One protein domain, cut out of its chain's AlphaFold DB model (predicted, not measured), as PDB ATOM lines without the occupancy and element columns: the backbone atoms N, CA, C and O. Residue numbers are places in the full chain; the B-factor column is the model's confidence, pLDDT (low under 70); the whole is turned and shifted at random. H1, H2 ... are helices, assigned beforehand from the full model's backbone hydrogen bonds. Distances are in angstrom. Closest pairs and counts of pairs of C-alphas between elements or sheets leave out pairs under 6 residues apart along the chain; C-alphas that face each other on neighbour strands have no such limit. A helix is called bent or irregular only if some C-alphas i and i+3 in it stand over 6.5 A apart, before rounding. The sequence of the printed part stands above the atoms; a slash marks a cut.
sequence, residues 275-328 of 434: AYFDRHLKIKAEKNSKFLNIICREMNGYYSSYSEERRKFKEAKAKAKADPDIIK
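AT A GLANCE: This is residues 275 to 328 of the 434 residues of an uncharacterized protein of Trinickia sp. 7GSK02 (UniProt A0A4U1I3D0). One long helix, H1, makes most of the length, and a shorter helix, H2, folds back and crosses its later part, residues 291 to 298, at 46 degrees. The first part of H1, residues 275 to 285, sticks out as a free arm, while the short H3 at the end of the printed part comes back near Lys 287 of H1. The printed part has 54 residues, with three named helices in the order H1, H2, H3 and no named strand, and its class is all helix. It is loose, with a radius of gyration of the C-alphas of 13.8 A, and the C-alphas span 48 by 17 by 14 A.

HOW THE PARTS SIT: H1, residues 275 to 298, touches H2, residues 306 to 321, with its residues 291 to 298 alone. Their closest C-alphas are those of Ile 295 and Ala 316, 5.2 A apart. The lines of H1 and H2 stand at a steep tilt of 46 degrees, and the two run opposite ways. H3, residues 324 to 328, only just touches H1, with 3 pairs of C-alphas within 8 A. H1 touches H3 with its residues 287 to 291 alone, and the closest C-alphas of the two are those of Lys 287 and Ile 326, 6.1 A apart. H2 and H3 are close but not clearly touching, and their closest C-alphas, those of Ala 320 and Ile 326, are 7.1 A apart. In H1, H2 and H3 every O i to N i+4 pair is within hydrogen-bond range.

IN THESE COORDINATES: H1 begins at C-alpha 275, at (-29.141, 52.627, 53.162), and ends at C-alpha 298, at (-56.319, 36.835, 37.626). Its 24 residues measure 35.1 A from first to last C-alpha. H2 has 16 residues and measures 22.5 A from C-alpha 306 to C-alpha 321. H3 has 5 residues, measures 6.1 A, and ends at C-alpha 328, at (-46.473, 54.022, 42.409). No helix is bent or irregular.

THE WHOLE: The two C-alphas farthest apart, those of Ala 275 and Ser 304, are 47.9 A from each other, and the outline is a rod. Without residues 275 to 285, which stand free, the remaining 43 residues span 35 by 14 by 11 A. The first and last printed C-alphas, those of Ala 275 and Lys 328, are 20.4 A apart. The link from H1 to H2 is short, with 7 residues, and the link from H2 to H3 is tight, with 2 residues. The printed part has no cut. The mean pLDDT of the printed part is 90.4, and no printed residue is under 70.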
ATOM      1  N   ALA A 275     -27.829  52.067  52.843       87.19
ATOM      2  CA  ALA A 275     -29.141  52.627  53.162       87.19
ATOM      3  C   ALA A 275     -30.045  52.727  51.920       87.19
ATOM      4  O   ALA A 275     -31.225  52.368  51.979       87.19
ATOM      5  N   TYR A 276     -29.486  53.176  50.792       90.19
ATOM      6  CA  TYR A 276     -30.170  53.191  49.498       90.19
ATOM      7  C   TYR A 276     -30.624  51.781  49.083       90.19
ATOM      8  O   TYR A 276     -31.787  51.578  48.715       90.19
ATOM      9  N   PHE A 277     -29.718  50.804  49.150       89.75
ATOM     10  CA  PHE A 277     -29.949  49.451  48.659       89.75
ATOM     11  C   PHE A 277     -30.914  48.677  49.561       89.75
ATOM     12  O   PHE A 277     -31.820  48.021  49.051       89.75
ATOM     13  N   ASP A 278     -30.823  48.842  50.887       90.12
ATOM     14  CA  ASP A 278     -31.796  48.298  51.843       90.12
ATOM     15  C   ASP A 278     -33.216  48.805  51.516       90.12
ATOM     16  O   ASP A 278     -34.168  48.021  51.484       90.12
ATOM     17  N   ARG A 279     -33.373  50.103  51.205       89.94
ATOM     18  CA  ARG A 279     -34.663  50.669  50.771       89.94
ATOM     19  C   ARG A 279     -35.106  50.111  49.419       89.94
ATOM     20  O   ARG A 279     -36.268  49.739  49.269       89.94
ATOM     21  N   HIS A 280     -34.186  50.005  48.463       90.69
ATOM     22  CA  HIS A 280     -34.462  49.457  47.138       90.69
ATOM     23  C   HIS A 280     -35.006  48.024  47.222       90.69
ATOM     24  O   HIS A 280     -36.019  47.710  46.597       90.69
ATOM     25  N   LEU A 281     -34.375  47.163  48.028       89.94
ATOM     26  CA  LEU A 281     -34.819  45.784  48.212       89.94
ATOM     27  C   LEU A 281     -36.194  45.697  48.887       89.94
ATOM     28  O   LEU A 281     -36.985  44.835  48.505       89.94
ATOM     29  N   LYS A 282     -36.501  46.591  49.842       89.62
ATOM     30  CA  LYS A 282     -37.824  46.672  50.488       89.62
ATOM     31  C   LYS A 282     -38.920  47.021  49.471       89.62
ATOM     32  O   LYS A 282     -39.871  46.255  49.330       89.62
ATOM     33  N   ILE A 283     -38.737  48.089  48.686       90.69
ATOM     34  CA  ILE A 283     -39.705  48.501  47.649       90.69
ATOM     35  C   ILE A 283     -39.862  47.397  46.588       90.69
ATOM     36  O   ILE A 283     -40.975  47.064  46.176       90.69
ATOM     37  N   LYS A 284     -38.755  46.766  46.167       89.25
ATOM     38  CA  LYS A 284     -38.781  45.669  45.188       89.25
ATOM     39  C   LYS A 284     -39.541  44.444  45.705       89.25
ATOM     40  O   LYS A 284     -40.309  43.848  44.950       89.25
ATOM     41  N   ALA A 285     -39.341  44.070  46.969       88.44
ATOM     42  CA  ALA A 285     -40.055  42.960  47.594       88.44
ATOM     43  C   ALA A 285     -41.567  43.231  47.664       88.44
ATOM     44  O   ALA A 285     -42.354  42.366  47.273       88.44
ATOM     45  N   GLU A 286     -41.971  44.440  48.070       90.38
ATOM     46  CA  GLU A 286     -43.380  44.851  48.082       90.38
ATOM     47  C   GLU A 286     -43.985  44.814  46.673       90.38
ATOM     48  O   GLU A 286     -45.039  44.204  46.461       90.38
ATOM     49  N   LYS A 287     -43.277  45.376  45.684       91.50
ATOM     50  CA  LYS A 287     -43.711  45.359  44.283       91.50
ATOM     51  C   LYS A 287     -43.916  43.937  43.782       91.50
ATOM     52  O   LYS A 287     -44.961  43.640  43.211       91.50
ATOM     53  N   ASN A 288     -42.949  43.049  44.007       88.88
ATOM     54  CA  ASN A 288     -43.039  41.654  43.582       88.88
ATOM     55  C   ASN A 288     -44.210  40.930  44.251       88.88
ATOM     56  O   ASN A 288     -44.934  40.204  43.574       88.88
ATOM     57  N   SER A 289     -44.413  41.150  45.553       88.56
ATOM     58  CA  SER A 289     -45.532  40.576  46.305       88.56
ATOM     59  C   SER A 289     -46.879  41.010  45.718       88.56
ATOM     60  O   SER A 289     -47.692  40.167  45.334       88.56
ATOM     61  N   LYS A 290     -47.097  42.322  45.541       91.38
ATOM     62  CA  LYS A 290     -48.328  42.858  44.934       91.38
ATOM     63  C   LYS A 290     -48.517  42.358  43.501       91.38
ATOM     64  O   LYS A 290     -49.611  41.930  43.136       91.38
ATOM     65  N   PHE A 291     -47.449  42.352  42.706       91.00
ATOM     66  CA  PHE A 291     -47.480  41.909  41.315       91.00
ATOM     67  C   PHE A 291     -47.895  40.438  41.197       91.00
ATOM     68  O   PHE A 291     -48.774  40.103  40.400       91.00
ATOM     69  N   LEU A 292     -47.307  39.564  42.021       89.50
ATOM     70  CA  LEU A 292     -47.662  38.146  42.078       89.50
ATOM     71  C   LEU A 292     -49.087  37.937  42.589       89.50
ATOM     72  O   LEU A 292     -49.807  37.141  41.999       89.50
ATOM     73  N   ASN A 293     -49.535  38.683  43.601       91.25
ATOM     74  CA  ASN A 293     -50.913  38.595  44.096       91.25
ATOM     75  C   ASN A 293     -51.941  38.939  43.010       91.25
ATOM     76  O   ASN A 293     -52.950  38.242  42.877       91.25
ATOM     77  N   ILE A 294     -51.681  39.969  42.196       91.62
ATOM     78  CA  ILE A 294     -52.538  40.298  41.050       91.62
ATOM     79  C   ILE A 294     -52.517  39.148  40.043       91.62
ATOM     80  O   ILE A 294     -53.584  38.679  39.654       91.62
ATOM     81  N   ILE A 295     -51.335  38.648  39.660       91.06
ATOM     82  CA  ILE A 295     -51.235  37.525  38.718       91.06
ATOM     83  C   ILE A 295     -51.992  36.305  39.238       91.06
ATOM     84  O   ILE A 295     -52.818  35.776  38.507       91.06
ATOM     85  N   CYS A 296     -51.771  35.875  40.480       90.38
ATOM     86  CA  CYS A 296     -52.446  34.719  41.067       90.38
ATOM     87  C   CYS A 296     -53.967  34.900  41.119       90.38
ATOM     88  O   CYS A 296     -54.697  33.958  40.825       90.38
ATOM     89  N   ARG A 297     -54.457  36.108  41.432       92.69
ATOM     90  CA  ARG A 297     -55.895  36.415  41.431       92.69
ATOM     91  C   ARG A 297     -56.504  36.324  40.031       92.69
ATOM     92  O   ARG A 297     -57.566  35.736  39.877       92.69
ATOM     93  N   GLU A 298     -55.846  36.890  39.020       90.06
ATOM     94  CA  GLU A 298     -56.319  36.835  37.626       90.06
ATOM     95  C   GLU A 298     -56.138  35.446  36.996       90.06
ATOM     96  O   GLU A 298     -56.867  35.080  36.073       90.06
ATOM     97  N   MET A 299     -55.167  34.679  37.497       90.06
ATOM     98  CA  MET A 299     -54.885  33.312  37.069       90.06
ATOM     99  C   MET A 299     -55.727  32.256  37.811       90.06
ATOM    100  O   MET A 299     -55.534  31.056  37.619       90.06
ATOM    101  N   ASN A 300     -56.649  32.671  38.682       87.00
ATOM    102  CA  ASN A 300     -57.472  31.745  39.448       87.00
ATOM    103  C   ASN A 300     -58.602  31.176  38.572       87.00
ATOM    104  O   ASN A 300     -59.569  31.873  38.259       87.00
ATOM    105  N   GLY A 301     -58.481  29.913  38.162       80.00
ATOM    106  CA  GLY A 301     -59.492  29.220  37.363       80.00
ATOM    107  C   GLY A 301     -58.967  27.961  36.672       80.00
ATOM    108  O   GLY A 301     -57.783  27.642  36.736       80.00
ATOM    109  N   TYR A 302     -59.870  27.238  36.007       78.75
ATOM    110  CA  TYR A 302     -59.517  26.095  35.163       78.75
ATOM    111  C   TYR A 302     -59.296  26.552  33.715       78.75
ATOM    112  O   TYR A 302     -60.131  27.271  33.166       78.75
ATOM    113  N   TYR A 303     -58.203  26.108  33.090       87.12
ATOM    114  CA  TYR A 303     -57.872  26.418  31.697       87.12
ATOM    115  C   TYR A 303     -58.093  25.199  30.812       87.12
ATOM    116  O   TYR A 303     -57.620  24.105  31.114       87.12
ATOM    117  N   SER A 304     -58.786  25.388  29.688       78.25
ATOM    118  CA  SER A 304     -59.098  24.298  28.755       78.25
ATOM    119  C   SER A 304     -57.883  23.838  27.941       78.25
ATOM    120  O   SER A 304     -57.899  22.755  27.357       78.25
ATOM    121  N   SER A 305     -56.820  24.651  27.891       89.31
ATOM    122  CA  SER A 305     -55.581  24.353  27.170       89.31
ATOM    123  C   SER A 305     -54.396  25.207  27.641       89.31
ATOM    124  O   SER A 305     -54.565  26.303  28.177       89.31
ATOM    125  N   TYR A 306     -53.178  24.748  27.342       86.88
ATOM    126  CA  TYR A 306     -51.940  25.492  27.608       86.88
ATOM    127  C   TYR A 306     -51.856  26.830  26.845       86.88
ATOM    128  O   TYR A 306     -51.311  27.820  27.335       86.88
ATOM    129  N   SER A 307     -52.400  26.896  25.625       89.94
ATOM    130  CA  SER A 307     -52.431  28.139  24.844       89.94
ATOM    131  C   SER A 307     -53.330  29.196  25.497       89.94
ATOM    132  O   SER A 307     -52.975  30.378  25.508       89.94
ATOM    133  N   GLU A 308     -54.454  28.772  26.080       88.81
ATOM    134  CA  GLU A 308     -55.357  29.632  26.840       88.81
ATOM    135  C   GLU A 308     -54.710  30.135  28.135       88.81
ATOM    136  O   GLU A 308     -54.713  31.344  28.375       88.81
ATOM    137  N   GLU A 309     -54.092  29.243  28.914       88.81
ATOM    138  CA  GLU A 309     -53.331  29.586  30.122       88.81
ATOM    139  C   GLU A 309     -52.251  30.636  29.814       88.81
ATOM    140  O   GLU A 309     -52.173  31.681  30.461       88.81
ATOM    141  N   ARG A 310     -51.463  30.432  28.750       90.25
ATOM    142  CA  ARG A 310     -50.406  31.373  28.344       90.25
ATOM    143  C   ARG A 310     -50.958  32.736  27.926       90.25
ATOM    144  O   ARG A 310     -50.328  33.761  28.198       90.25
ATOM    145  N   ARG A 311     -52.103  32.773  27.235       92.50
ATOM    146  CA  ARG A 311     -52.780  34.031  26.877       92.50
ATOM    147  C   ARG A 311     -53.253  34.756  28.136       92.50
ATOM    148  O   ARG A 311     -52.962  35.939  28.290       92.50
ATOM    149  N   LYS A 312     -53.910  34.040  29.049       90.62
ATOM    150  CA  LYS A 312     -54.406  34.577  30.321       90.62
ATOM    151  C   LYS A 312     -53.284  35.090  31.213       90.62
ATOM    152  O   LYS A 312     -53.393  36.191  31.738       90.62
ATOM    153  N   PHE A 313     -52.158  34.388  31.264       90.50
ATOM    154  CA  PHE A 313     -50.969  34.855  31.971       90.50
ATOM    155  C   PHE A 313     -50.431  36.174  31.398       90.50
ATOM    156  O   PHE A 313     -50.064  37.074  32.150       90.50
ATOM    157  N   LYS A 314     -50.417  36.339  30.066       92.12
ATOM    158  CA  LYS A 314     -50.032  37.617  29.437       92.12
ATOM    159  C   LYS A 314     -50.998  38.750  29.795       92.12
ATOM    160  O   LYS A 314     -50.533  39.848  30.084       92.12
ATOM    161  N   GLU A 315     -52.304  38.485  29.797       92.44
ATOM    162  CA  GLU A 315     -53.339  39.450  30.200       92.44
ATOM    163  C   GLU A 315     -53.191  39.848  31.674       92.44
ATOM    164  O   GLU A 315     -53.134  41.035  31.985       92.44
ATOM    165  N   ALA A 316     -53.031  38.868  32.567       92.06
ATOM    166  CA  ALA A 316     -52.785  39.079  33.990       92.06
ATOM    167  C   ALA A 316     -51.520  39.917  34.227       92.06
ATOM    168  O   ALA A 316     -51.539  40.875  34.997       92.06
ATOM    169  N   LYS A 317     -50.432  39.616  33.503       92.88
ATOM    170  CA  LYS A 317     -49.181  40.384  33.555       92.88
ATOM    171  C   LYS A 317     -49.374  41.825  33.076       92.88
ATOM    172  O   LYS A 317     -48.805  42.737  33.669       92.88
ATOM    173  N   ALA A 318     -50.147  42.043  32.010       92.50
ATOM    174  CA  ALA A 318     -50.456  43.382  31.511       92.50
ATOM    175  C   ALA A 318     -51.302  44.176  32.518       92.50
ATOM    176  O   ALA A 318     -51.001  45.338  32.777       92.50
ATOM    177  N   LYS A 319     -52.294  43.532  33.144       93.31
ATOM    178  CA  LYS A 319     -53.126  44.136  34.190       93.31
ATOM    179  C   LYS A 319     -52.308  44.510  35.423       93.31
ATOM    180  O   LYS A 319     -52.419  45.631  35.893       93.31
ATOM    181  N   ALA A 320     -51.443  43.610  35.893       92.56
ATOM    182  CA  ALA A 320     -50.551  43.880  37.018       92.56
ATOM    183  C   ALA A 320     -49.607  45.060  36.737       92.56
ATOM    184  O   ALA A 320     -49.391  45.888  37.611       92.56
ATOM    185  N   LYS A 321     -49.085  45.190  35.511       92.56
ATOM    186  CA  LYS A 321     -48.257  46.346  35.114       92.56
ATOM    187  C   LYS A 321     -49.021  47.673  35.058       92.56
ATOM    188  O   LYS A 321     -48.403  48.717  35.204       92.56
ATOM    189  N   ALA A 322     -50.324  47.635  34.792       94.12
ATOM    190  CA  ALA A 322     -51.178  48.821  34.732       94.12
ATOM    191  C   ALA A 322     -51.794  49.188  36.095       94.12
ATOM    192  O   ALA A 322     -52.536  50.166  36.183       94.12
ATOM    193  N   ASP A 323     -51.532  48.398  37.139       96.75
ATOM    194  CA  ASP A 323     -52.078  48.628  38.470       96.75
ATOM    195  C   ASP A 323     -51.458  49.894  39.104       96.75
ATOM    196  O   ASP A 323     -50.226  50.018  39.120       96.75
ATOM    197  N   PRO A 324     -52.268  50.838  39.626       96.69
ATOM    198  CA  PRO A 324     -51.766  52.084  40.202       96.69
ATOM    199  C   PRO A 324     -50.753  51.893  41.338       96.69
ATOM    200  O   PRO A 324     -49.813  52.680  41.434       96.69
ATOM    201  N   ASP A 325     -50.895  50.849  42.161       94.94
ATOM    202  CA  ASP A 325     -49.953  50.579  43.253       94.94
ATOM    203  C   ASP A 325     -48.596  50.121  42.709       94.94
ATOM    204  O   ASP A 325     -47.550  50.490  43.243       94.94
ATOM    205  N   ILE A 326     -48.597  49.330  41.629       95.62
ATOM    206  CA  ILE A 326     -47.364  48.893  40.966       95.62
ATOM    207  C   ILE A 326     -46.662  50.086  40.324       95.62
ATOM    208  O   ILE A 326     -45.458  50.240  40.517       95.62
ATOM    209  N   ILE A 327     -47.404  50.956  39.632       95.69
ATOM    210  CA  ILE A 327     -46.858  52.187  39.043       95.69
ATOM    211  C   ILE A 327     -46.260  53.079  40.136       95.69
ATOM    212  O   ILE A 327     -45.137  53.558  39.984       95.69
ATOM    213  N   LYS A 328     -46.964  53.250  41.262       96.44
ATOM    214  CA  LYS A 328     -46.473  54.022  42.409       96.44
ATOM    215  C   LYS A 328     -45.157  53.458  42.946       96.44
ATOM    216  O   LYS A 328     -44.204  54.210  43.109       96.44
TER     217      LYS A 328